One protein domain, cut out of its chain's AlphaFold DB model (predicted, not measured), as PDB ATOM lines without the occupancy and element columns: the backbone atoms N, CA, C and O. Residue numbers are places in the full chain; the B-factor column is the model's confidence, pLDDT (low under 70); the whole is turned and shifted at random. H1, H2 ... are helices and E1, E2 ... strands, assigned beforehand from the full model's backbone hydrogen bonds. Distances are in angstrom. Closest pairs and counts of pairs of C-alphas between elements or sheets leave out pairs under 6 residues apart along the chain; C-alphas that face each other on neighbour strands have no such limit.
ATOM      1  N   VAL A  33      23.640  45.885 -44.105       81.56
ATOM      2  CA  VAL A  33      24.009  47.042 -44.916       81.56
ATOM      3  C   VAL A  33      24.086  48.253 -44.004       81.56
ATOM      4  O   VAL A  33      23.143  48.539 -43.269       81.56
ATOM      5  N   ILE A  34      25.219  48.939 -44.056       77.75
ATOM      6  CA  ILE A  34      25.494  50.156 -43.306       77.75
ATOM      7  C   ILE A  34      25.742  51.260 -44.326       77.75
ATOM      8  O   ILE A  34      26.577  51.123 -45.222       77.75
ATOM      9  N   GLU A  35      24.994  52.346 -44.188       79.69
ATOM     10  CA  GLU A  35      25.259  53.597 -44.883       79.69
ATOM     11  C   GLU A  35      25.881  54.547 -43.866       79.69
ATOM     12  O   GLU A  35      25.271  54.864 -42.843       79.69
ATOM     13  N   GLU A  36      27.115  54.962 -44.129       77.62
ATOM     14  CA  GLU A  36      27.799  55.911 -43.262       77.62
ATOM     15  C   GLU A  36      27.264  57.322 -43.531       77.62
ATOM     16  O   GLU A  36      26.981  57.677 -44.685       77.62
ATOM     17  N   PRO A  37      27.145  58.167 -42.494       75.00
ATOM     18  CA  PRO A  37      26.781  59.558 -42.691       75.00
ATOM     19  C   PRO A  37      27.822  60.248 -43.572       75.00
ATOM     20  O   PRO A  37      29.025  60.028 -43.432       75.00
ATOM     21  N   VAL A  38      27.349  61.140 -44.443       84.38
ATOM     22  CA  VAL A  38      28.208  61.991 -45.271       84.38
ATOM     23  C   VAL A  38      29.261  62.676 -44.397       84.38
ATOM     24  O   VAL A  38      28.921  63.308 -43.396       84.38
ATOM     25  N   GLN A  39      30.527  62.555 -44.786       89.12
ATOM     26  CA  GLN A  39      31.648  63.219 -44.125       89.12
ATOM     27  C   GLN A  39      32.174  64.335 -45.022       89.12
ATOM     28  O   GLN A  39      32.294  64.146 -46.231       89.12
ATOM     29  N   ILE A  40      32.511  65.479 -44.435       91.62
ATOM     30  CA  ILE A  40      33.248  66.549 -45.109       91.62
ATOM     31  C   ILE A  40      34.588  66.677 -44.396       91.62
ATOM     32  O   ILE A  40      34.625  66.862 -43.181       91.62
ATOM     33  N   GLU A  41      35.670  66.562 -45.155       93.06
ATOM     34  CA  GLU A  41      37.034  66.690 -44.658       93.06
ATOM     35  C   GLU A  41      37.701  67.894 -45.324       93.06
ATOM     36  O   GLU A  41      37.853  67.939 -46.546       93.06
ATOM     37  N   GLU A  42      38.066  68.877 -44.504       93.38
ATOM     38  CA  GLU A  42      38.906  70.008 -44.897       93.38
ATOM     39  C   GLU A  42      40.382  69.610 -44.835       93.38
ATOM     40  O   GLU A  42      40.772  68.732 -44.063       93.38
ATOM     41  N   ASP A  43      41.212  70.284 -45.630       93.25
ATOM     42  CA  ASP A  43      42.647  70.008 -45.748       93.25
ATOM     43  C   ASP A  43      42.956  68.521 -46.021       93.25
ATOM     44  O   ASP A  43      43.916  67.950 -45.488       93.25
ATOM     45  N   PHE A  44      42.130  67.889 -46.860       92.06
ATOM     46  CA  PHE A  44      42.171  66.462 -47.165       92.06
ATOM     47  C   PHE A  44      43.572  66.026 -47.610       92.06
ATOM     48  O   PHE A  44      44.236  66.691 -48.414       92.06
ATOM     49  N   CYS A  45      44.043  64.897 -47.073       92.88
ATOM     50  CA  CYS A  45      45.414  64.405 -47.268       92.88
ATOM     51  C   CYS A  45      46.514  65.430 -46.900       92.88
ATOM     52  O   CYS A  45      47.635  65.361 -47.407       92.88
ATOM     53  N   GLY A  46      46.213  66.384 -46.012       93.06
ATOM     54  CA  GLY A  46      47.133  67.436 -45.576       93.06
ATOM     55  C   GLY A  46      47.343  68.558 -46.599       93.06
ATOM     56  O   GLY A  46      48.280  69.346 -46.452       93.06
ATOM     57  N   VAL A  47      46.513  68.628 -47.642       94.00
ATOM     58  CA  VAL A  47      46.603  69.661 -48.676       94.00
ATOM     59  C   VAL A  47      45.718  70.833 -48.289       94.00
ATOM     60  O   VAL A  47      44.500  70.746 -48.375       94.00
ATOM     61  N   ALA A  48      46.345  71.942 -47.898       93.69
ATOM     62  CA  ALA A  48      45.635  73.141 -47.468       93.69
ATOM     63  C   ALA A  48      44.595  73.605 -48.507       93.69
ATOM     64  O   ALA A  48      44.937  73.814 -49.674       93.69
ATOM     65  N   GLY A  49      43.348  73.783 -48.070       90.62
ATOM     66  CA  GLY A  49      42.226  74.231 -48.899       90.62
ATOM     67  C   GLY A  49      41.612  73.155 -49.800       90.62
ATOM     68  O   GLY A  49      40.697  73.460 -50.563       90.62
ATOM     69  N   LEU A  50      42.083  71.905 -49.737       93.25
ATOM     70  CA  LEU A  50      41.422  70.795 -50.412       93.25
ATOM     71  C   LEU A  50      40.303  70.243 -49.530       93.25
ATOM     72  O   LEU A  50      40.573  69.503 -48.588       93.25
ATOM     73  N   THR A  51      39.056  70.549 -49.874       95.88
ATOM     74  CA  THR A  51      37.891  69.991 -49.182       95.88
ATOM     75  C   THR A  51      37.266  68.864 -49.996       95.88
ATOM     76  O   THR A  51      37.022  68.998 -51.200       95.88
ATOM     77  N   VAL A  52      37.008  67.735 -49.339       95.06
ATOM     78  CA  VAL A  52      36.421  66.541 -49.956       95.06
ATOM     79  C   VAL A  52      35.210  66.086 -49.159       95.06
ATOM     80  O   VAL A  52      35.256  65.948 -47.939       95.06
ATOM     81  N   GLN A  53      34.120  65.817 -49.868       95.75
ATOM     82  CA  GLN A  53      32.986  65.087 -49.338       95.75
ATOM     83  C   GLN A  53      33.174  63.597 -49.611       95.75
ATOM     84  O   GLN A  53      33.429  63.185 -50.746       95.75
ATOM     85  N   THR A  54      32.965  62.794 -48.576       94.06
ATOM     86  CA  THR A  54      33.010  61.343 -48.649       94.06
ATOM     87  C   THR A  54      31.639  60.749 -48.352       94.06
ATOM     88  O   THR A  54      30.978  61.126 -47.381       94.06
ATOM     89  N   THR A  55      31.217  59.794 -49.176       91.44
ATOM     90  CA  THR A  55      30.065  58.926 -48.899       91.44
ATOM     91  C   THR A  55      30.524  57.480 -48.863       91.44
ATOM     92  O   THR A  55      31.327  57.066 -49.699       91.44
ATOM     93  N   ALA A  56      30.039  56.705 -47.894       89.69
ATOM     94  CA  ALA A  56      30.445  55.316 -47.746       89.69
ATOM     95  C   ALA A  56      29.253  54.386 -47.520       89.69
ATOM     96  O   ALA A  56      28.275  54.725 -46.857       89.69
ATOM     97  N   THR A  57      29.360  53.196 -48.100       87.69
ATOM     98  CA  THR A  57      28.421  52.091 -47.911       87.69
ATOM     99  C   THR A  57      29.208  50.822 -47.640       87.69
ATOM    100  O   THR A  57      30.260  50.598 -48.245       87.69
ATOM    101  N   ALA A  58      28.706  49.985 -46.742       85.75
ATOM    102  CA  ALA A  58      29.307  48.705 -46.421       85.75
ATOM    103  C   ALA A  58      28.242  47.612 -46.340       85.75
ATOM    104  O   ALA A  58      27.187  47.790 -45.741       85.75
ATOM    105  N   GLU A  59      28.539  46.460 -46.928       87.44
ATOM    106  CA  GLU A  59      27.789  45.224 -46.745       87.44
ATOM    107  C   GLU A  59      28.662  44.247 -45.955       87.44
ATOM    108  O   GLU A  59      29.726  43.832 -46.426       87.44
ATOM    109  N   GLY A  60      28.219  43.881 -44.756       84.94
ATOM    110  CA  GLY A  60      28.916  42.984 -43.844       84.94
ATOM    111  C   GLY A  60      28.170  41.671 -43.632       84.94
ATOM    112  O   GLY A  60      26.944  41.625 -43.570       84.94
ATOM    113  N   ARG A  61      28.913  40.575 -43.483       84.56
ATOM    114  CA  ARG A  61      28.401  39.295 -42.982       84.56
ATOM    115  C   ARG A  61      29.261  38.840 -41.829       84.56
ATOM    116  O   ARG A  61      30.474  38.738 -41.985       84.56
ATOM    117  N   PHE A  62      28.616  38.479 -40.731       83.31
ATOM    118  CA  PHE A  62      29.283  38.165 -39.476       83.31
ATOM    119  C   PHE A  62      28.932  36.758 -39.024       83.31
ATOM    120  O   PHE A  62      27.835  36.252 -39.276       83.31
ATOM    121  N   ARG A  63      29.882  36.096 -38.373       84.31
ATOM    122  CA  ARG A  63      29.678  34.771 -37.805       84.31
ATOM    123  C   ARG A  63      30.485  34.620 -36.531       84.31
ATOM    124  O   ARG A  63      31.704  34.748 -36.557       84.31
ATOM    125  N   VAL A  64      29.802  34.200 -35.473       86.88
ATOM    126  CA  VAL A  64      30.431  33.776 -34.223       86.88
ATOM    127  C   VAL A  64      30.333  32.260 -34.095       86.88
ATOM    128  O   VAL A  64      29.293  31.657 -34.370       86.88
ATOM    129  N   VAL A  65      31.439  31.618 -33.724       87.75
ATOM    130  CA  VAL A  65      31.486  30.178 -33.450       87.75
ATOM    131  C   VAL A  65      32.273  29.935 -32.176       87.75
ATOM    132  O   VAL A  65      33.440  30.300 -32.094       87.75
ATOM    133  N   GLN A  66      31.670  29.237 -31.220       89.06
ATOM    134  CA  GLN A  66      32.374  28.787 -30.024       89.06
ATOM    135  C   GLN A  66      33.310  27.614 -30.343       89.06
ATOM    136  O   GLN A  66      32.923  26.682 -31.056       89.06
ATOM    137  N   ARG A  67      34.539  27.636 -29.815       88.19
ATOM    138  CA  ARG A  67      35.553  26.594 -30.051       88.19
ATOM    139  C   ARG A  67      36.186  26.107 -28.750       88.19
ATOM    140  O   ARG A  67      36.278  26.841 -27.775       88.19
ATOM    141  N   GLY A  68      36.689  24.872 -28.785       86.19
ATOM    142  CA  GLY A  68      37.443  24.282 -27.679       86.19
ATOM    143  C   GLY A  68      36.582  23.870 -26.476       86.19
ATOM    144  O   GLY A  68      35.359  24.029 -26.504       86.19
ATOM    145  N   PRO A  69      37.215  23.295 -25.437       87.06
ATOM    146  CA  PRO A  69      36.531  22.873 -24.213       87.06
ATOM    147  C   PRO A  69      35.928  24.055 -23.445       87.06
ATOM    148  O   PRO A  69      34.829  23.925 -22.917       87.06
ATOM    149  N   ASP A  70      36.592  25.211 -23.481       86.31
ATOM    150  CA  ASP A  70      36.181  26.426 -22.763       86.31
ATOM    151  C   ASP A  70      35.113  27.233 -23.517       86.31
ATOM    152  O   ASP A  70      34.647  28.261 -23.041       86.31
ATOM    153  N   ARG A  71      34.700  26.763 -24.705       87.75
ATOM    154  CA  ARG A  71      33.612  27.345 -25.509       87.75
ATOM    155  C   ARG A  71      33.797  28.830 -25.848       87.75
ATOM    156  O   ARG A  71      32.808  29.498 -26.135       87.75
ATOM    157  N   LEU A  72      35.039  29.309 -25.919       89.88
ATOM    158  CA  LEU A  72      35.351  30.694 -26.278       89.88
ATOM    159  C   LEU A  72      34.816  31.040 -27.670       89.88
ATOM    160  O   LEU A  72      34.956  30.247 -28.611       89.88
ATOM    161  N   SER A  73      34.212  32.219 -27.786       88.62
ATOM    162  CA  SER A  73      33.677  32.765 -29.032       88.62
ATOM    163  C   SER A  73      34.809  33.153 -29.982       88.62
ATOM    164  O   SER A  73      35.777  33.782 -29.581       88.62
ATOM    165  N   TYR A  74      34.695  32.745 -31.248       89.06
ATOM    166  CA  TYR A  74      35.566  33.184 -32.337       89.06
ATOM    167  C   TYR A  74      34.727  33.911 -33.372       89.06
ATOM    168  O   TYR A  74      33.782  33.331 -33.923       89.06
ATOM    169  N   TYR A  75      35.125  35.134 -33.671       87.75
ATOM    170  CA  TYR A  75      34.497  36.003 -34.638       87.75
ATOM    171  C   TYR A  75      35.133  35.862 -36.026       87.75
ATOM    172  O   TYR A  75      36.324  35.575 -36.200       87.75
ATOM    173  N   MET A  76      34.300  36.028 -37.047       88.19
ATOM    174  CA  MET A  76      34.712  36.165 -38.433       88.19
ATOM    175  C   MET A  76      33.727  37.065 -39.165       88.19
ATOM    176  O   MET A  76      32.515  36.878 -39.062       88.19
ATOM    177  N   GLU A  77      34.261  37.951 -39.993       86.56
ATOM    178  CA  GLU A  77      33.483  38.834 -40.845       86.56
ATOM    179  C   GLU A  77      33.968  38.823 -42.288       86.56
ATOM    180  O   GLU A  77      35.140  38.576 -42.581       86.56
ATOM    181  N   ASN A  78      33.049  39.110 -43.203       89.50
ATOM    182  CA  ASN A  78      33.370  39.512 -44.560       89.50
ATOM    183  C   ASN A  78      32.658  40.826 -44.852       89.50
ATOM    184  O   ASN A  78      31.435  40.883 -44.745       89.50
ATOM    185  N   VAL A  79      33.419  41.846 -45.230       87.94
ATOM    186  CA  VAL A  79      32.908  43.186 -45.505       87.94
ATOM    187  C   VAL A  79      33.249  43.575 -46.934       87.94
ATOM    188  O   VAL A  79      34.369  43.368 -47.414       87.94
ATOM    189  N   ARG A  80      32.266  44.142 -47.627       92.44
ATOM    190  CA  ARG A  80      32.442  44.824 -48.906       92.44
ATOM    191  C   ARG A  80      32.079  46.282 -48.722       92.44
ATOM    192  O   ARG A  80      30.930  46.578 -48.423       92.44
ATOM    193  N   GLY A  81      33.055  47.159 -48.900       91.56
ATOM    194  CA  GLY A  81      32.893  48.599 -48.741       91.56
ATOM    195  C   GLY A  81      32.982  49.317 -50.078       91.56
ATOM    196  O   GLY A  81      33.671  48.864 -50.995       91.56
ATOM    197  N   THR A  82      32.282  50.435 -50.198       94.38
ATOM    198  CA  THR A  82      32.510  51.424 -51.249       94.38
ATOM    199  C   THR A  82      32.555  52.801 -50.619       94.38
ATOM    200  O   THR A  82      31.622  53.173 -49.912       94.38
ATOM    201  N   VAL A  83      33.610  53.556 -50.909       95.25
ATOM    202  CA  VAL A  83      33.805  54.933 -50.456       95.25
ATOM    203  C   VAL A  83      33.971  55.822 -51.682       95.25
ATOM    204  O   VAL A  83      34.841  55.563 -52.509       95.25
ATOM    205  N   SER A  84      33.135  56.843 -51.839       95.69
ATOM    206  CA  SER A  84      33.187  57.779 -52.967       95.69
ATOM    207  C   SER A  84      33.636  59.155 -52.508       95.69
ATOM    208  O   SER A  84      33.191  59.628 -51.467       95.69
ATOM    209  N   PHE A  85      34.474  59.797 -53.317       95.81
ATOM    210  CA  PHE A  85      35.073  61.096 -53.035       95.81
ATOM    211  C   PHE A  85      34.579  62.117 -54.056       95.81
ATOM    212  O   PHE A  85      34.723  61.905 -55.262       95.81
ATOM    213  N   ALA A  86      34.025  63.227 -53.580       96.38
ATOM    214  CA  ALA A  86      33.651  64.386 -54.385       96.38
ATOM    215  C   ALA A  86      34.351  65.631 -53.834       96.38
ATOM    216  O   ALA A  86      34.481  65.777 -52.621       96.38
ATOM    217  N   ARG A  87      34.817  66.535 -54.700       94.88
ATOM    218  CA  ARG A  87      35.408  67.797 -54.231       94.88
ATOM    219  C   ARG A  87      34.317  68.767 -53.800       94.88
ATOM    220  O   ARG A  87      33.240  68.784 -54.391       94.88
ATOM    221  N   VAL A  88      34.621  69.567 -52.788       95.50
ATOM    222  CA  VAL A  88      33.782  70.684 -52.354       95.50
ATOM    223  C   VAL A  88      34.509  71.967 -52.725       95.50
ATOM    224  O   VAL A  88      35.690  72.115 -52.413       95.50
ATOM    225  N   ASP A  89      33.836  72.856 -53.444       93.25
ATOM    226  CA  ASP A  89      34.430  74.124 -53.853       93.25
ATOM    227  C   ASP A  89      34.421  75.172 -52.724       93.25
ATOM    228  O   ASP A  89      33.879  74.958 -51.639       93.25
ATOM    229  N   GLU A  90      35.025  76.337 -52.979       89.19
ATOM    230  CA  GLU A  90      35.102  77.436 -52.004       89.19
ATOM    231  C   GLU A  90      33.726  77.986 -51.586       89.19
ATOM    232  O   GLU A  90      33.608  78.632 -50.545       89.19
ATOM    233  N   SER A  91      32.682  77.756 -52.392       91.94
ATOM    234  CA  SER A  91      31.308  78.161 -52.087       91.94
ATOM    235  C   SER A  91      30.544  77.121 -51.258       91.94
ATOM    236  O   SER A  91      29.452  77.416 -50.765       91.94
ATOM    237  N   GLY A  92      31.128  75.935 -51.061       91.88
ATOM    238  CA  GLY A  92      30.507  74.800 -50.386       91.88
ATOM    239  C   GLY A  92      29.703  73.890 -51.320       91.88
ATOM    240  O   GLY A  92      28.981  73.020 -50.831       91.88
ATOM    241  N   GLU A  93      29.787  74.074 -52.641       95.25
ATOM    242  CA  GLU A  93      29.100  73.222 -53.612       95.25
ATOM    243  C   GLU A  93      29.867  71.909 -53.809       95.25
ATOM    244  O   GLU A  93      31.090  71.889 -53.968       95.25
ATOM    245  N   VAL A  94      29.138  70.792 -53.789       95.88
ATOM    246  CA  VAL A  94      29.700  69.451 -53.975       95.88
ATOM    247  C   VAL A  94      29.709  69.116 -55.462       95.88
ATOM    248  O   VAL A  94      28.655  69.014 -56.092       95.88
ATOM    249  N   GLY A  95      30.902  68.911 -56.013       94.38
ATOM    250  CA  GLY A  95      31.106  68.493 -57.395       94.38
ATOM    251  C   GLY A  95      30.766  67.017 -57.655       94.38
ATOM    252  O   GLY A  95      30.255  66.305 -56.784       94.38
ATOM    253  N   PRO A  96      31.054  66.509 -58.865       95.44
ATOM    254  CA  PRO A  96      30.890  65.093 -59.170       95.44
ATOM    255  C   PRO A  96      31.857  64.221 -58.355       95.44
ATOM    256  O   PRO A  96      32.897  64.673 -57.871       95.44
ATOM    257  N   VAL A  97      31.535  62.929 -58.248       95.94
ATOM    258  CA  VAL A  97      32.469  61.936 -57.704       95.94
ATOM    259  C   VAL A  97      33.677  61.836 -58.631       95.94
ATOM    260  O   VAL A  97      33.539  61.498 -59.808       95.94
ATOM    261  N   VAL A  98      34.860  62.110 -58.091       96.25
ATOM    262  CA  VAL A  98      36.131  62.074 -58.828       96.25
ATOM    263  C   VAL A  98      36.831  60.724 -58.691       96.25
ATOM    264  O   VAL A  98      37.614  60.339 -59.562       96.25
ATOM    265  N   ALA A  99      36.524  59.989 -57.620       96.50
ATOM    266  CA  ALA A  99      37.122  58.699 -57.327       96.50
ATOM    267  C   ALA A  99      36.265  57.830 -56.406       96.50
ATOM    268  O   ALA A  99      35.445  58.320 -55.627       96.50
ATOM    269  N   THR A 100      36.526  56.527 -56.457       97.31
ATOM    270  CA  THR A 100      35.859  55.529 -55.625       97.31
ATOM    271  C   THR A 100      36.856  54.488 -55.135       97.31
ATOM    272  O   THR A 100      37.590  53.903 -55.927       97.31
ATOM    273  N   VAL A 101      36.855  54.208 -53.836       96.38
ATOM    274  CA  VAL A 101      37.535  53.057 -53.240       96.38
ATOM    275  C   VAL A 101      36.541  51.918 -53.091       96.38
ATOM    276  O   VAL A 101      35.417  52.122 -52.640       96.38
ATOM    277  N   VAL A 102      36.956  50.712 -53.476       96.25
ATOM    278  CA  VAL A 102      36.202  49.478 -53.244       96.25
ATOM    279  C   VAL A 102      37.019  48.537 -52.375       96.25
ATOM    280  O   VAL A 102      38.083  48.064 -52.789       96.25
ATOM    281  N   ASP A 103      36.456  48.204 -51.221       92.75
ATOM    282  CA  ASP A 103      37.055  47.342 -50.214       92.75
ATOM    283  C   ASP A 103      36.443  45.947 -50.253       92.75
ATOM    284  O   ASP A 103      35.233  45.763 -50.408       92.75
ATOM    285  N   ARG A 104      37.290  44.932 -50.093       93.62
ATOM    286  CA  ARG A 104      36.878  43.553 -49.823       93.62
ATOM    287  C   ARG A 104      37.760  43.009 -48.720       93.62
ATOM    288  O   ARG A 104      38.917  42.682 -48.974       93.62
ATOM    289  N   VAL A 105      37.210  42.911 -47.518       89.94
ATOM    290  CA  VAL A 105      37.949  42.551 -46.308       89.94
ATOM    291  C   VAL A 105      37.334  41.312 -45.671       89.94
ATOM    292  O   VAL A 105      36.122  41.103 -45.685       89.94
ATOM    293  N   LEU A 106      38.192  40.455 -45.138       92.19
ATOM    294  CA  LEU A 106      37.854  39.368 -44.242       92.19
ATOM    295  C   LEU A 106      38.676  39.538 -42.972       92.19
ATOM    296  O   LEU A 106      39.907  39.506 -43.034       92.19
ATOM    297  N   SER A 107      37.998  39.638 -41.836       91.19
ATOM    298  CA  SER A 107      38.640  39.605 -40.522       91.19
ATOM    299  C   SER A 107      38.231  38.328 -39.804       91.19
ATOM    300  O   SER A 107      37.096  37.867 -39.940       91.19
ATOM    301  N   LYS A 108      39.151  37.700 -39.076       92.44
ATOM    302  CA  LYS A 108      38.827  36.555 -38.222       92.44
ATOM    303  C   LYS A 108      39.779  36.421 -37.054       92.44
ATOM    304  O   LYS A 108      40.978  36.666 -37.201       92.44
ATOM    305  N   ASP A 109      39.269  35.856 -35.974       94.38
ATOM    306  CA  ASP A 109      40.100  35.478 -34.844       94.38
ATOM    307  C   ASP A 109      40.911  34.230 -35.193       94.38
ATOM    308  O   ASP A 109      40.392  33.180 -35.605       94.38
ATOM    309  N   LEU A 110      42.227  34.344 -35.042       95.38
ATOM    310  CA  LEU A 110      43.157  33.225 -35.131       95.38
ATOM    311  C   LEU A 110      43.247  32.488 -33.800       95.38
ATOM    312  O   LEU A 110      43.326  31.257 -33.784       95.38
ATOM    313  N   ARG A 111      43.232  33.244 -32.703       95.12
ATOM    314  CA  ARG A 111      43.334  32.735 -31.340       95.12
ATOM    315  C   ARG A 111      42.601  33.670 -30.394       95.12
ATOM    316  O   ARG A 111      42.819  34.870 -30.454       95.12
ATOM    317  N   VAL A 112      41.822  33.087 -29.496       95.25
ATOM    318  CA  VAL A 112      41.189  33.781 -28.373       95.25
ATOM    319  C   VAL A 112      41.671  33.127 -27.084       95.25
ATOM    320  O   VAL A 112      41.755  31.896 -27.015       95.25
ATOM    321  N   THR A 113      42.055  33.942 -26.107       95.62
ATOM    322  CA  THR A 113      42.549  33.507 -24.795       95.62
ATOM    323  C   THR A 113      41.741  34.209 -23.716       95.62
ATOM    324  O   THR A 113      41.625  35.426 -23.759       95.62
ATOM    325  N   ASP A 114      41.200  33.448 -22.769       94.75
ATOM    326  CA  ASP A 114      40.577  33.995 -21.563       94.75
ATOM    327  C   ASP A 114      41.666  34.447 -20.582       94.75
ATOM    328  O   ASP A 114      42.590  33.684 -20.277       94.75
ATOM    329  N   ASN A 115      41.577  35.698 -20.132       95.31
ATOM    330  CA  ASN A 115      42.530  36.300 -19.206       95.31
ATOM    331  C   ASN A 115      42.165  36.023 -17.730       95.31
ATOM    332  O   ASN A 115      42.985  36.254 -16.840       95.31
ATOM    333  N   GLY A 116      40.972  35.478 -17.455       93.94
ATOM    334  CA  GLY A 116      40.497  35.106 -16.120       93.94
ATOM    335  C   GLY A 116      39.977  36.272 -15.273       93.94
ATOM    336  O   GLY A 116      39.657  36.077 -14.100       93.94
ATOM    337  N   ASP A 117      39.891  37.469 -15.847       94.06
ATOM    338  CA  ASP A 117      39.440  38.707 -15.202       94.06
ATOM    339  C   ASP A 117      38.157  39.285 -15.827       94.06
ATOM    340  O   ASP A 117      37.778  40.413 -15.523       94.06
ATOM    341  N   GLY A 118      37.473  38.496 -16.663       91.69
ATOM    342  CA  GLY A 118      36.311  38.940 -17.438       91.69
ATOM    343  C   GLY A 118      36.668  39.498 -18.816       91.69
ATOM    344  O   GLY A 118      35.776  39.944 -19.528       91.69
ATOM    345  N   THR A 119      37.945  39.446 -19.213       95.44
ATOM    346  CA  THR A 119      38.381  39.854 -20.550       95.44
ATOM    347  C   THR A 119      38.939  38.697 -21.377       95.44
ATOM    348  O   THR A 119      39.476  37.709 -20.863       95.44
ATOM    349  N   LEU A 120      38.846  38.844 -22.697       94.56
ATOM    350  CA  LEU A 120      39.458  37.972 -23.688       94.56
ATOM    351  C   LEU A 120      40.545  38.729 -24.446       94.56
ATOM    352  O   LEU A 120      40.363  39.872 -24.855       94.56
ATOM    353  N   THR A 121      41.658  38.059 -24.729       96.12
ATOM    354  CA  THR A 121      42.639  38.527 -25.711       96.12
ATOM    355  C   THR A 121      42.407  37.808 -27.034       96.12
ATOM    356  O   THR A 121      42.564  36.583 -27.109       96.12
ATOM    357  N   ALA A 122      42.086  38.557 -28.090       95.50
ATOM    358  CA  ALA A 122      41.906  38.030 -29.439       95.50
ATOM    359  C   ALA A 122      43.059  38.461 -30.353       95.50
ATOM    360  O   ALA A 122      43.323  39.648 -30.534       95.50
ATOM    361  N   GLN A 123      43.725  37.485 -30.970       97.00
ATOM    362  CA  GLN A 123      44.605  37.715 -32.110       97.00
ATOM    363  C   GLN A 123      43.784  37.632 -33.392       97.00
ATOM    364  O   GLN A 123      43.257  36.569 -33.737       97.00
ATOM    365  N   VAL A 124      43.764  38.724 -34.142       93.75
ATOM    366  CA  VAL A 124      42.959  38.905 -35.346       93.75
ATOM    367  C   VAL A 124      43.845  38.837 -36.588       93.75
ATOM    368  O   VAL A 124      44.962  39.354 -36.626       93.75
ATOM    369  N   LEU A 125      43.342  38.187 -37.634       94.31
ATOM    370  CA  LEU A 125      43.818  38.340 -39.005       94.31
ATOM    371  C   LEU A 125      42.807  39.184 -39.766       94.31
ATOM    372  O   LEU A 125      41.698  38.704 -39.980       94.31
ATOM    373  N   ALA A 126      43.220  40.349 -40.251       90.94
ATOM    374  CA  ALA A 126      42.490  41.081 -41.279       90.94
ATOM    375  C   ALA A 126      43.211  40.895 -42.615       90.94
ATOM    376  O   ALA A 126      44.425  41.068 -42.712       90.94
ATOM    377  N   THR A 127      42.483  40.482 -43.645       92.75
ATOM    378  CA  THR A 127      43.018  40.270 -44.989       92.75
ATOM    379  C   THR A 127      42.037  40.754 -46.027       92.75
ATOM    380  O   THR A 127      40.829  40.615 -45.866       92.75
ATOM    381  N   GLY A 128      42.540  41.312 -47.114       90.25
ATOM    382  CA  GLY A 128      41.659  41.857 -48.120       90.25
ATOM    383  C   GLY A 128      42.387  42.646 -49.174       90.25
ATOM    384  O   GLY A 128      43.609  42.575 -49.315       90.25
ATOM    385  N   ASN A 129      41.592  43.385 -49.929       90.12
ATOM    386  CA  ASN A 129      42.086  44.344 -50.887       90.12
ATOM    387  C   ASN A 129      41.227  45.605 -50.865       90.12
ATOM    388  O   ASN A 129      40.000  45.520 -50.936       90.12
ATOM    389  N   SER A 130      41.901  46.744 -50.916       92.50
ATOM    390  CA  SER A 130      41.310  48.039 -51.236       92.50
ATOM    391  C   SER A 130      41.783  48.454 -52.622       92.50
ATOM    392  O   SER A 130      42.946  48.249 -52.983       92.50
ATOM    393  N   VAL A 131      40.879  48.956 -53.461       95.94
ATOM    394  CA  VAL A 131      41.222  49.404 -54.818       95.94
ATOM    395  C   VAL A 131      40.602  50.761 -55.067       95.94
ATOM    396  O   VAL A 131      39.383  50.891 -54.994       95.94
ATOM    397  N   LEU A 132      41.448  51.726 -55.403       96.88
ATOM    398  CA  LEU A 132      41.051  53.064 -55.803       96.88
ATOM    399  C   LEU A 132      40.846  53.115 -57.319       96.88
ATOM    400  O   LEU A 132      41.723  52.712 -58.090       96.88
ATOM    401  N   TYR A 133      39.703  53.648 -57.728       97.62
ATOM    402  CA  TYR A 133      39.329  53.899 -59.111       97.62
ATOM    403  C   TYR A 133      39.105  55.394 -59.340       97.62
ATOM    404  O   TYR A 133      38.599  56.082 -58.454       97.62
ATOM    405  N   ASP A 134      39.428  55.880 -60.537       96.19
ATOM    406  CA  ASP A 134      38.960  57.190 -61.000       96.19
ATOM    407  C   ASP A 134      37.486  57.145 -61.442       96.19
ATOM    408  O   ASP A 134      36.876  56.076 -61.558       96.19
ATOM    409  N   ALA A 135      36.918  58.312 -61.756       95.50
ATOM    410  CA  ALA A 135      35.552  58.445 -62.269       95.50
ATOM    411  C   ALA A 135      35.277  57.669 -63.580       95.50
ATOM    412  O   ALA A 135      34.122  57.408 -63.912       95.50
ATOM    413  N   ALA A 136      36.317  57.283 -64.331       95.38
ATOM    414  CA  ALA A 136      36.201  56.467 -65.541       95.38
ATOM    415  C   ALA A 136      36.312  54.953 -65.262       95.38
ATOM    416  O   ALA A 136      36.251  54.148 -66.195       95.38
ATOM    417  N   GLY A 137      36.485  54.549 -63.999       96.12
ATOM    418  CA  GLY A 137      36.647  53.156 -63.589       96.12
ATOM    419  C   GLY A 137      38.050  52.591 -63.824       96.12
ATOM    420  O   GLY A 137      38.237  51.371 -63.772       96.12
ATOM    421  N   ARG A 138      39.055  53.433 -64.090       97.38
ATOM    422  CA  ARG A 138      40.455  52.997 -64.187       97.38
ATOM    423  C   ARG A 138      41.046  52.876 -62.792       97.38
ATOM    424  O   ARG A 138      40.827  53.728 -61.942       97.38
ATOM    425  N   VAL A 139      41.825  51.823 -62.572       97.38
ATOM    426  CA  VAL A 139      42.510  51.596 -61.295       97.38
ATOM    427  C   VAL A 139      43.676  52.567 -61.157       97.38
ATOM    428  O   VAL A 139      44.553  52.575 -62.020       97.38
ATOM    429  N   LEU A 140      43.700  53.313 -60.055       95.62
ATOM    430  CA  LEU A 140      44.785  54.225 -59.692       95.62
ATOM    431  C   LEU A 140      45.738  53.575 -58.682       95.62
ATOM    432  O   LEU A 140      46.942  53.524 -58.906       95.62
ATOM    433  N   ALA A 141      45.188  52.974 -57.623       94.62
ATOM    434  CA  ALA A 141      45.965  52.365 -56.546       94.62
ATOM    435  C   ALA A 141      45.332  51.075 -56.021       94.62
ATOM    436  O   ALA A 141      44.134  50.814 -56.184       94.62
ATOM    437  N   ARG A 142      46.162  50.241 -55.391       93.69
ATOM    438  CA  ARG A 142      45.751  49.011 -54.717       93.69
ATOM    439  C   ARG A 142      46.480  48.864 -53.385       93.69
ATOM    440  O   ARG A 142      47.698  48.996 -53.328       93.69
ATOM    441  N   ASP A 143      45.740  48.446 -52.369       88.62
ATOM    442  CA  ASP A 143      46.287  48.022 -51.079       88.62
ATOM    443  C   ASP A 143      45.799  46.600 -50.752       88.62
ATOM    444  O   ASP A 143      44.844  46.401 -49.998       88.62
ATOM    445  N   PRO A 144      46.322  45.564 -51.443       91.94
ATOM    446  CA  PRO A 144      46.077  44.185 -51.070       91.94
ATOM    447  C   PRO A 144      46.983  43.786 -49.912       91.94
ATOM    448  O   PRO A 144      48.181  44.059 -49.938       91.94
ATOM    449  N   GLY A 145      46.463  42.994 -48.983       89.62
ATOM    450  CA  GLY A 145      47.338  42.339 -48.032       89.62
ATOM    451  C   GLY A 145      46.658  41.621 -46.888       89.62
ATOM    452  O   GLY A 145      45.495  41.209 -46.941       89.62
ATOM    453  N   GLN A 146      47.456  41.419 -45.850       90.94
ATOM    454  CA  GLN A 146      46.998  40.905 -44.574       90.94
ATOM    455  C   GLN A 146      47.812  41.499 -43.433       90.94
ATOM    456  O   GLN A 146      49.039  41.451 -43.461       90.94
ATOM    457  N   VAL A 147      47.124  41.961 -42.400       90.06
ATOM    458  CA  VAL A 147      47.702  42.420 -41.138       90.06
ATOM    459  C   VAL A 147      47.255  41.477 -40.025       90.06
ATOM    460  O   VAL A 147      46.177  40.873 -40.090       90.06
ATOM    461  N   ARG A 148      48.102  41.297 -39.013       93.44
ATOM    462  CA  ARG A 148      47.713  40.639 -37.765       93.44
ATOM    463  C   ARG A 148      47.932  41.586 -36.613       93.44
ATOM    464  O   ARG A 148      48.971  42.236 -36.549       93.44
ATOM    465  N   PHE A 149      46.972  41.627 -35.716       93.06
ATOM    466  CA  PHE A 149      46.997  42.484 -34.547       93.06
ATOM    467  C   PHE A 149      46.263  41.800 -33.404       93.06
ATOM    468  O   PHE A 149      45.523  40.837 -33.623       93.06
ATOM    469  N   SER A 150      46.471  42.312 -32.200       93.25
ATOM    470  CA  SER A 150      45.829  41.795 -31.000       93.25
ATOM    471  C   SER A 150      44.990  42.874 -30.321       93.25
ATOM    472  O   SER A 150      45.363  44.049 -30.304       93.25
ATOM    473  N   VAL A 151      43.853  42.465 -29.765       93.50
ATOM    474  CA  VAL A 151      42.930  43.319 -29.008       93.50
ATOM    475  C   VAL A 151      42.522  42.652 -27.700       93.50
ATOM    476  O   VAL A 151      42.544  41.422 -27.596       93.50
ATOM    477  N   VAL A 152      42.132  43.470 -26.725       93.56
ATOM    478  CA  VAL A 152      41.445  43.037 -25.504       93.56
ATOM    479  C   VAL A 152      39.965  43.355 -25.642       93.56
ATOM    480  O   VAL A 152      39.595  44.450 -26.069       93.56
ATOM    481  N   ILE A 153      39.143  42.380 -25.280       91.19
ATOM    482  CA  ILE A 153      37.688  42.424 -25.337       91.19
ATOM    483  C   ILE A 153      37.163  42.215 -23.916       91.19
ATOM    484  O   ILE A 153      37.527  41.228 -23.282       91.19
ATOM    485  N   ASP A 154      36.343  43.128 -23.412       92.44
ATOM    486  CA  ASP A 154      35.573  42.942 -22.179       92.44
ATOM    487  C   ASP A 154      34.286  42.190 -22.517       92.44
ATOM    488  O   ASP A 154      33.585  42.583 -23.446       92.44
ATOM    489  N   THR A 155      33.989  41.108 -21.791       87.50
ATOM    490  CA  THR A 155      32.780  40.304 -22.030       87.50
ATOM    491  C   THR A 155      31.581  40.755 -21.198       87.50
ATOM    492  O   THR A 155      30.580  40.044 -21.104       87.50
ATOM    493  N   GLY A 156      31.716  41.844 -20.430       87.81
ATOM    494  CA  GLY A 156      30.687  42.296 -19.490       87.81
ATOM    495  C   GLY A 156      30.374  41.270 -18.390       87.81
ATOM    496  O   GLY A 156      29.358  41.369 -17.700       87.81
ATOM    497  N   GLY A 157      31.225  40.246 -18.234       84.19
ATOM    498  CA  GLY A 157      30.981  39.087 -17.377       84.19
ATOM    499  C   GLY A 157      29.904  38.124 -17.896       84.19
ATOM    500  O   GLY A 157      29.439  37.276 -17.128       84.19
ATOM    501  N   THR A 158      29.492  38.237 -19.162       83.31
ATOM    502  CA  THR A 158      28.498  37.360 -19.788       83.31
ATOM    503  C   THR A 158      29.143  36.380 -20.775       83.31
ATOM    504  O   THR A 158      30.343  36.416 -21.036       83.31
ATOM    505  N   ALA A 159      28.346  35.422 -21.259       78.69
ATOM    506  CA  ALA A 159      28.733  34.512 -22.341       78.69
ATOM    507  C   ALA A 159      28.082  34.900 -23.682       78.69
ATOM    508  O   ALA A 159      28.151  34.120 -24.639       78.69
ATOM    509  N   ASP A 160      27.381  36.036 -23.720       80.69
ATOM    510  CA  ASP A 160      26.721  36.564 -24.904       80.69
ATOM    511  C   ASP A 160      27.704  37.457 -25.671       80.69
ATOM    512  O   ASP A 160      27.941  38.579 -25.266       80.69
ATOM    513  N   PRO A 161      28.245  37.023 -26.820       78.19
ATOM    514  CA  PRO A 161      29.183  37.850 -27.574       78.19
ATOM    515  C   PRO A 161      28.548  39.125 -28.162       78.19
ATOM    516  O   PRO A 161      29.237  39.901 -28.815       78.19
ATOM    517  N   GLY A 162      27.227  39.309 -28.034       76.56
ATOM    518  CA  GLY A 162      26.527  40.508 -28.485       76.56
ATOM    519  C   GLY A 162      26.724  41.736 -27.590       76.56
ATOM    520  O   GLY A 162      26.407  42.832 -28.051       76.56
ATOM    521  N   ASP A 163      27.210  41.571 -26.353       79.12
ATOM    522  CA  ASP A 163      27.540  42.676 -25.436       79.12
ATOM    523  C   ASP A 163      29.049  42.871 -25.198       79.12
ATOM    524  O   ASP A 163      29.435  43.784 -24.471       79.12
ATOM    525  N   ASP A 164      29.889  42.077 -25.872       84.69
ATOM    526  CA  ASP A 164      31.346  42.194 -25.845       84.69
ATOM    527  C   ASP A 164      31.822  43.552 -26.414       84.69
ATOM    528  O   ASP A 164      31.405  43.978 -27.498       84.69
ATOM    529  N   GLU A 165      32.780  44.199 -25.743       86.88
ATOM    530  CA  GLU A 165      33.368  45.474 -26.178       86.88
ATOM    531  C   GLU A 165      34.887  45.384 -26.354       86.88
ATOM    532  O   GLU A 165      35.609  44.887 -25.491       86.88
ATOM    533  N   VAL A 166      35.417  45.922 -27.458       89.81
ATOM    534  CA  VAL A 166      36.872  46.070 -27.632       89.81
ATOM    535  C   VAL A 166      37.364  47.223 -26.757       89.81
ATOM    536  O   VAL A 166      37.100  48.388 -27.054       89.81
ATOM    537  N   VAL A 167      38.121  46.904 -25.707       92.31
ATOM    538  CA  VAL A 167      38.587  47.878 -24.705       92.31
ATOM    539  C   VAL A 167      40.040  48.304 -24.893       92.31
ATOM    540  O   VAL A 167      40.431  49.377 -24.434       92.31
ATOM    541  N   GLU A 168      40.852  47.509 -25.595       91.38
ATOM    542  CA  GLU A 168      42.256  47.848 -25.839       91.38
ATOM    543  C   GLU A 168      42.772  47.298 -27.173       91.38
ATOM    544  O   GLU A 168      42.488  46.163 -27.556       91.38
ATOM    545  N   PHE A 169      43.599  48.088 -27.862       90.75
ATOM    546  CA  PHE A 169      44.392  47.641 -29.005       90.75
ATOM    547  C   PHE A 169      45.839  47.404 -28.565       90.75
ATOM    548  O   PHE A 169      46.561  48.352 -28.254       90.75
ATOM    549  N   LEU A 170      46.276  46.144 -28.574       90.00
ATOM    550  CA  LEU A 170      47.595  45.734 -28.078       90.00
ATOM    551  C   LEU A 170      48.721  45.935 -29.101       90.00
ATOM    552  O   LEU A 170      49.897  45.812 -28.763       90.00
ATOM    553  N   GLY A 171      48.373  46.255 -30.348       87.19
ATOM    554  CA  GLY A 171      49.336  46.532 -31.406       87.19
ATOM    555  C   GLY A 171      49.277  45.557 -32.574       87.19
ATOM    556  O   GLY A 171      48.497  44.603 -32.611       87.19
ATOM    557  N   ILE A 172      50.138  45.830 -33.552       91.38
ATOM    558  CA  ILE A 172      50.317  45.018 -34.752       91.38
ATOM    559  C   ILE A 172      51.313  43.896 -34.441       91.38
ATOM    560  O   ILE A 172      52.495  44.139 -34.209       91.38
ATOM    561  N   ASP A 173      50.839  42.651 -34.480       92.38
ATOM    562  CA  ASP A 173      51.670  41.450 -34.343       92.38
ATOM    563  C   ASP A 173      52.470  41.180 -35.621       92.38
ATOM    564  O   ASP A 173      53.575  40.630 -35.598       92.38
ATOM    565  N   LYS A 174      51.865  41.501 -36.771       91.88
ATOM    566  CA  LYS A 174      52.484  41.368 -38.084       91.88
ATOM    567  C   LYS A 174      51.950  42.429 -39.034       91.88
ATOM    568  O   LYS A 174      50.764  42.423 -39.357       91.88
ATOM    569  N   GLU A 175      52.871  43.251 -39.523       90.38
ATOM    570  CA  GLU A 175      52.617  44.272 -40.538       90.38
ATOM    571  C   GLU A 175      51.992  43.703 -41.815       90.38
ATOM    572  O   GLU A 175      52.102  42.500 -42.101       90.38
ATOM    573  N   SER A 176      51.357  44.590 -42.587       86.69
ATOM    574  CA  SER A 176      50.696  44.223 -43.839       86.69
ATOM    575  C   SER A 176      51.653  43.473 -44.763       86.69
ATOM    576  O   SER A 176      52.742  43.948 -45.091       86.69
ATOM    577  N   THR A 177      51.257  42.278 -45.203       82.06
ATOM    578  CA  THR A 177      51.967  41.595 -46.285       82.06
ATOM    579  C   THR A 177      51.282  41.907 -47.603       82.06
ATOM    580  O   THR A 177      50.214  41.361 -47.873       82.06
ATOM    581  N   GLY A 178      51.898  42.738 -48.433       82.31
ATOM    582  CA  GLY A 178      51.354  43.090 -49.736       82.31
ATOM    583  C   GLY A 178      51.903  44.409 -50.256       82.31
ATOM    584  O   GLY A 178      52.913  44.909 -49.764       82.31
ATOM    585  N   ARG A 179      51.262  44.925 -51.302       85.06
ATOM    586  CA  ARG A 179      51.545  46.258 -51.836       85.06
ATOM    587  C   ARG A 179      50.693  47.244 -51.048       85.06
ATOM    588  O   ARG A 179      49.526  46.947 -50.846       85.06
ATOM    589  N   SER A 180      51.253  48.390 -50.686       86.62
ATOM    590  CA  SER A 180      50.512  49.456 -50.010       86.62
ATOM    591  C   SER A 180      50.769  50.772 -50.719       86.62
ATOM    592  O   SER A 180      51.759  51.455 -50.461       86.62
ATOM    593  N   ASP A 181      49.909  51.061 -51.691       89.94
ATOM    594  CA  ASP A 181      49.925  52.327 -52.416       89.94
ATOM    595  C   ASP A 181      49.365  53.461 -51.558       89.94
ATOM    596  O   ASP A 181      48.408  53.270 -50.812       89.94
ATOM    597  N   SER A 182      49.907  54.669 -51.726       89.75
ATOM    598  CA  SER A 182      49.311  55.871 -51.143       89.75
ATOM    599  C   SER A 182      48.084  56.280 -51.953       89.75
ATOM    600  O   SER A 182      48.201  56.725 -53.093       89.75
ATOM    601  N   PHE A 183      46.892  56.162 -51.368       92.12
ATOM    602  CA  PHE A 183      45.670  56.652 -52.015       92.12
ATOM    603  C   PHE A 183      45.653  58.179 -52.085       92.12
ATOM    604  O   PHE A 183      45.132  58.731 -53.047       92.12
ATOM    605  N   CYS A 184      46.268  58.865 -51.119       93.12
ATOM    606  CA  CYS A 184      46.405  60.319 -51.144       93.12
ATOM    607  C   CYS A 184      47.220  60.806 -52.346       93.12
ATOM    608  O   CYS A 184      46.817  61.772 -52.995       93.12
ATOM    609  N   ASP A 185      48.314  60.114 -52.677       94.62
ATOM    610  CA  ASP A 185      49.182  60.486 -53.802       94.62
ATOM    611  C   ASP A 185      48.429  60.408 -55.139       94.62
ATOM    612  O   ASP A 185      48.721  61.172 -56.056       94.62
ATOM    613  N   GLU A 186      47.426  59.530 -55.227       94.44
ATOM    614  CA  GLU A 186      46.591  59.347 -56.417       94.44
ATOM    615  C   GLU A 186      45.312  60.201 -56.408       94.44
ATOM    616  O   GLU A 186      44.861  60.636 -57.465       94.44
ATOM    617  N   LEU A 187      44.713  60.464 -55.240       92.06
ATOM    618  CA  LEU A 187      43.474  61.243 -55.100       92.06
ATOM    619  C   LEU A 187      43.708  62.748 -55.261       92.06
ATOM    620  O   LEU A 187      42.954  63.426 -55.962       92.06
ATOM    621  N   VAL A 188      44.749  63.281 -54.613       93.19
ATOM    622  CA  VAL A 188      45.045  64.724 -54.582       93.19
ATOM    623  C   VAL A 188      45.209  65.334 -55.983       93.19
ATOM    624  O   VAL A 188      44.707  66.442 -56.192       93.19
ATOM    625  N   PRO A 189      45.857  64.670 -56.960       92.62
ATOM    626  CA  PRO A 189      46.026  65.229 -58.302       92.62
ATOM    627  C   PRO A 189      44.776  65.176 -59.189       92.62
ATOM    628  O   PRO A 189      44.795  65.765 -60.270       92.62
TER     629      PRO A 189
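What this domain is: This is residues 33 to 189 of the 192 residues of an uncharacterized protein of Geodermatophilus normandii (UniProt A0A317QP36). One long antiparallel sheet, twisted and curled like part of a barrel, makes nearly the whole body; it stays open, with edge strands E1 and E7 apart. A short helix, H1, packs over one face of the sheet by E5 and E6. The 157 printed residues hold seven named strands and then one named helix; the sheet's order, E1 E2 E3 E4 E5 E6 E7, is a meander, each strand the antiparallel neighbour of the one before. The class is mostly strand, and the whole is loose, with a radius of gyration of the C-alphas of 19.0 A and spans of 59 by 31 by 27 A.

Where its parts are: E4, residues 94 to 114, is the longest strand by residues, 49.3 A from first to last C-alpha, and bends by 74 degrees at residue 97. E3, residues 72 to 88, measures 47.8 A, and E2, residues 51 to 67, 47.5 A. E1, residues 33 to 41, begins with C-alpha 33 at (24.009, 47.042, -44.916). E5, residues 119 to 134, measures 44.0 A; E6, residues 139 to 154, 40.7 A. E7 is residues 165 to 174, and H1, residues 183 to 187, ends with C-alpha 187 at (43.474, 61.243, -55.100).

How they stand to each other: Hairpin E3 and E4 has N 81 and O 103 within hydrogen-bond range at 3.0 A; hairpin E4 and E5 has N 106 and O 127 at 2.7 A. Outward follow E2 and E3, N 59 and O 80 at 2.8 A, and E1 and E2, N 36 and O 56 at 3.0 A. On the other side of E4, E5 and E6 have N 126 and O 147 at 3.0 A, and E6 and E7 have N 152 and O 168 at 2.8 A. H1 is on the sheet at a height of 8.0 A, only just over E5, on which 3 of its 5 C-alphas fall; the closest C-alphas of H1 and E6 are those of Phe 183 and Ala 141, 6.2 A apart. In H1 every O i to N i+4 pair is within hydrogen-bond range.

The domain as a whole: The two C-alphas farthest apart, those of Pro 69 and Ser 91, are 62.1 A apart. The printed part has no cut and no long link. Its mean pLDDT is 90.9, and no printed residue is under 70.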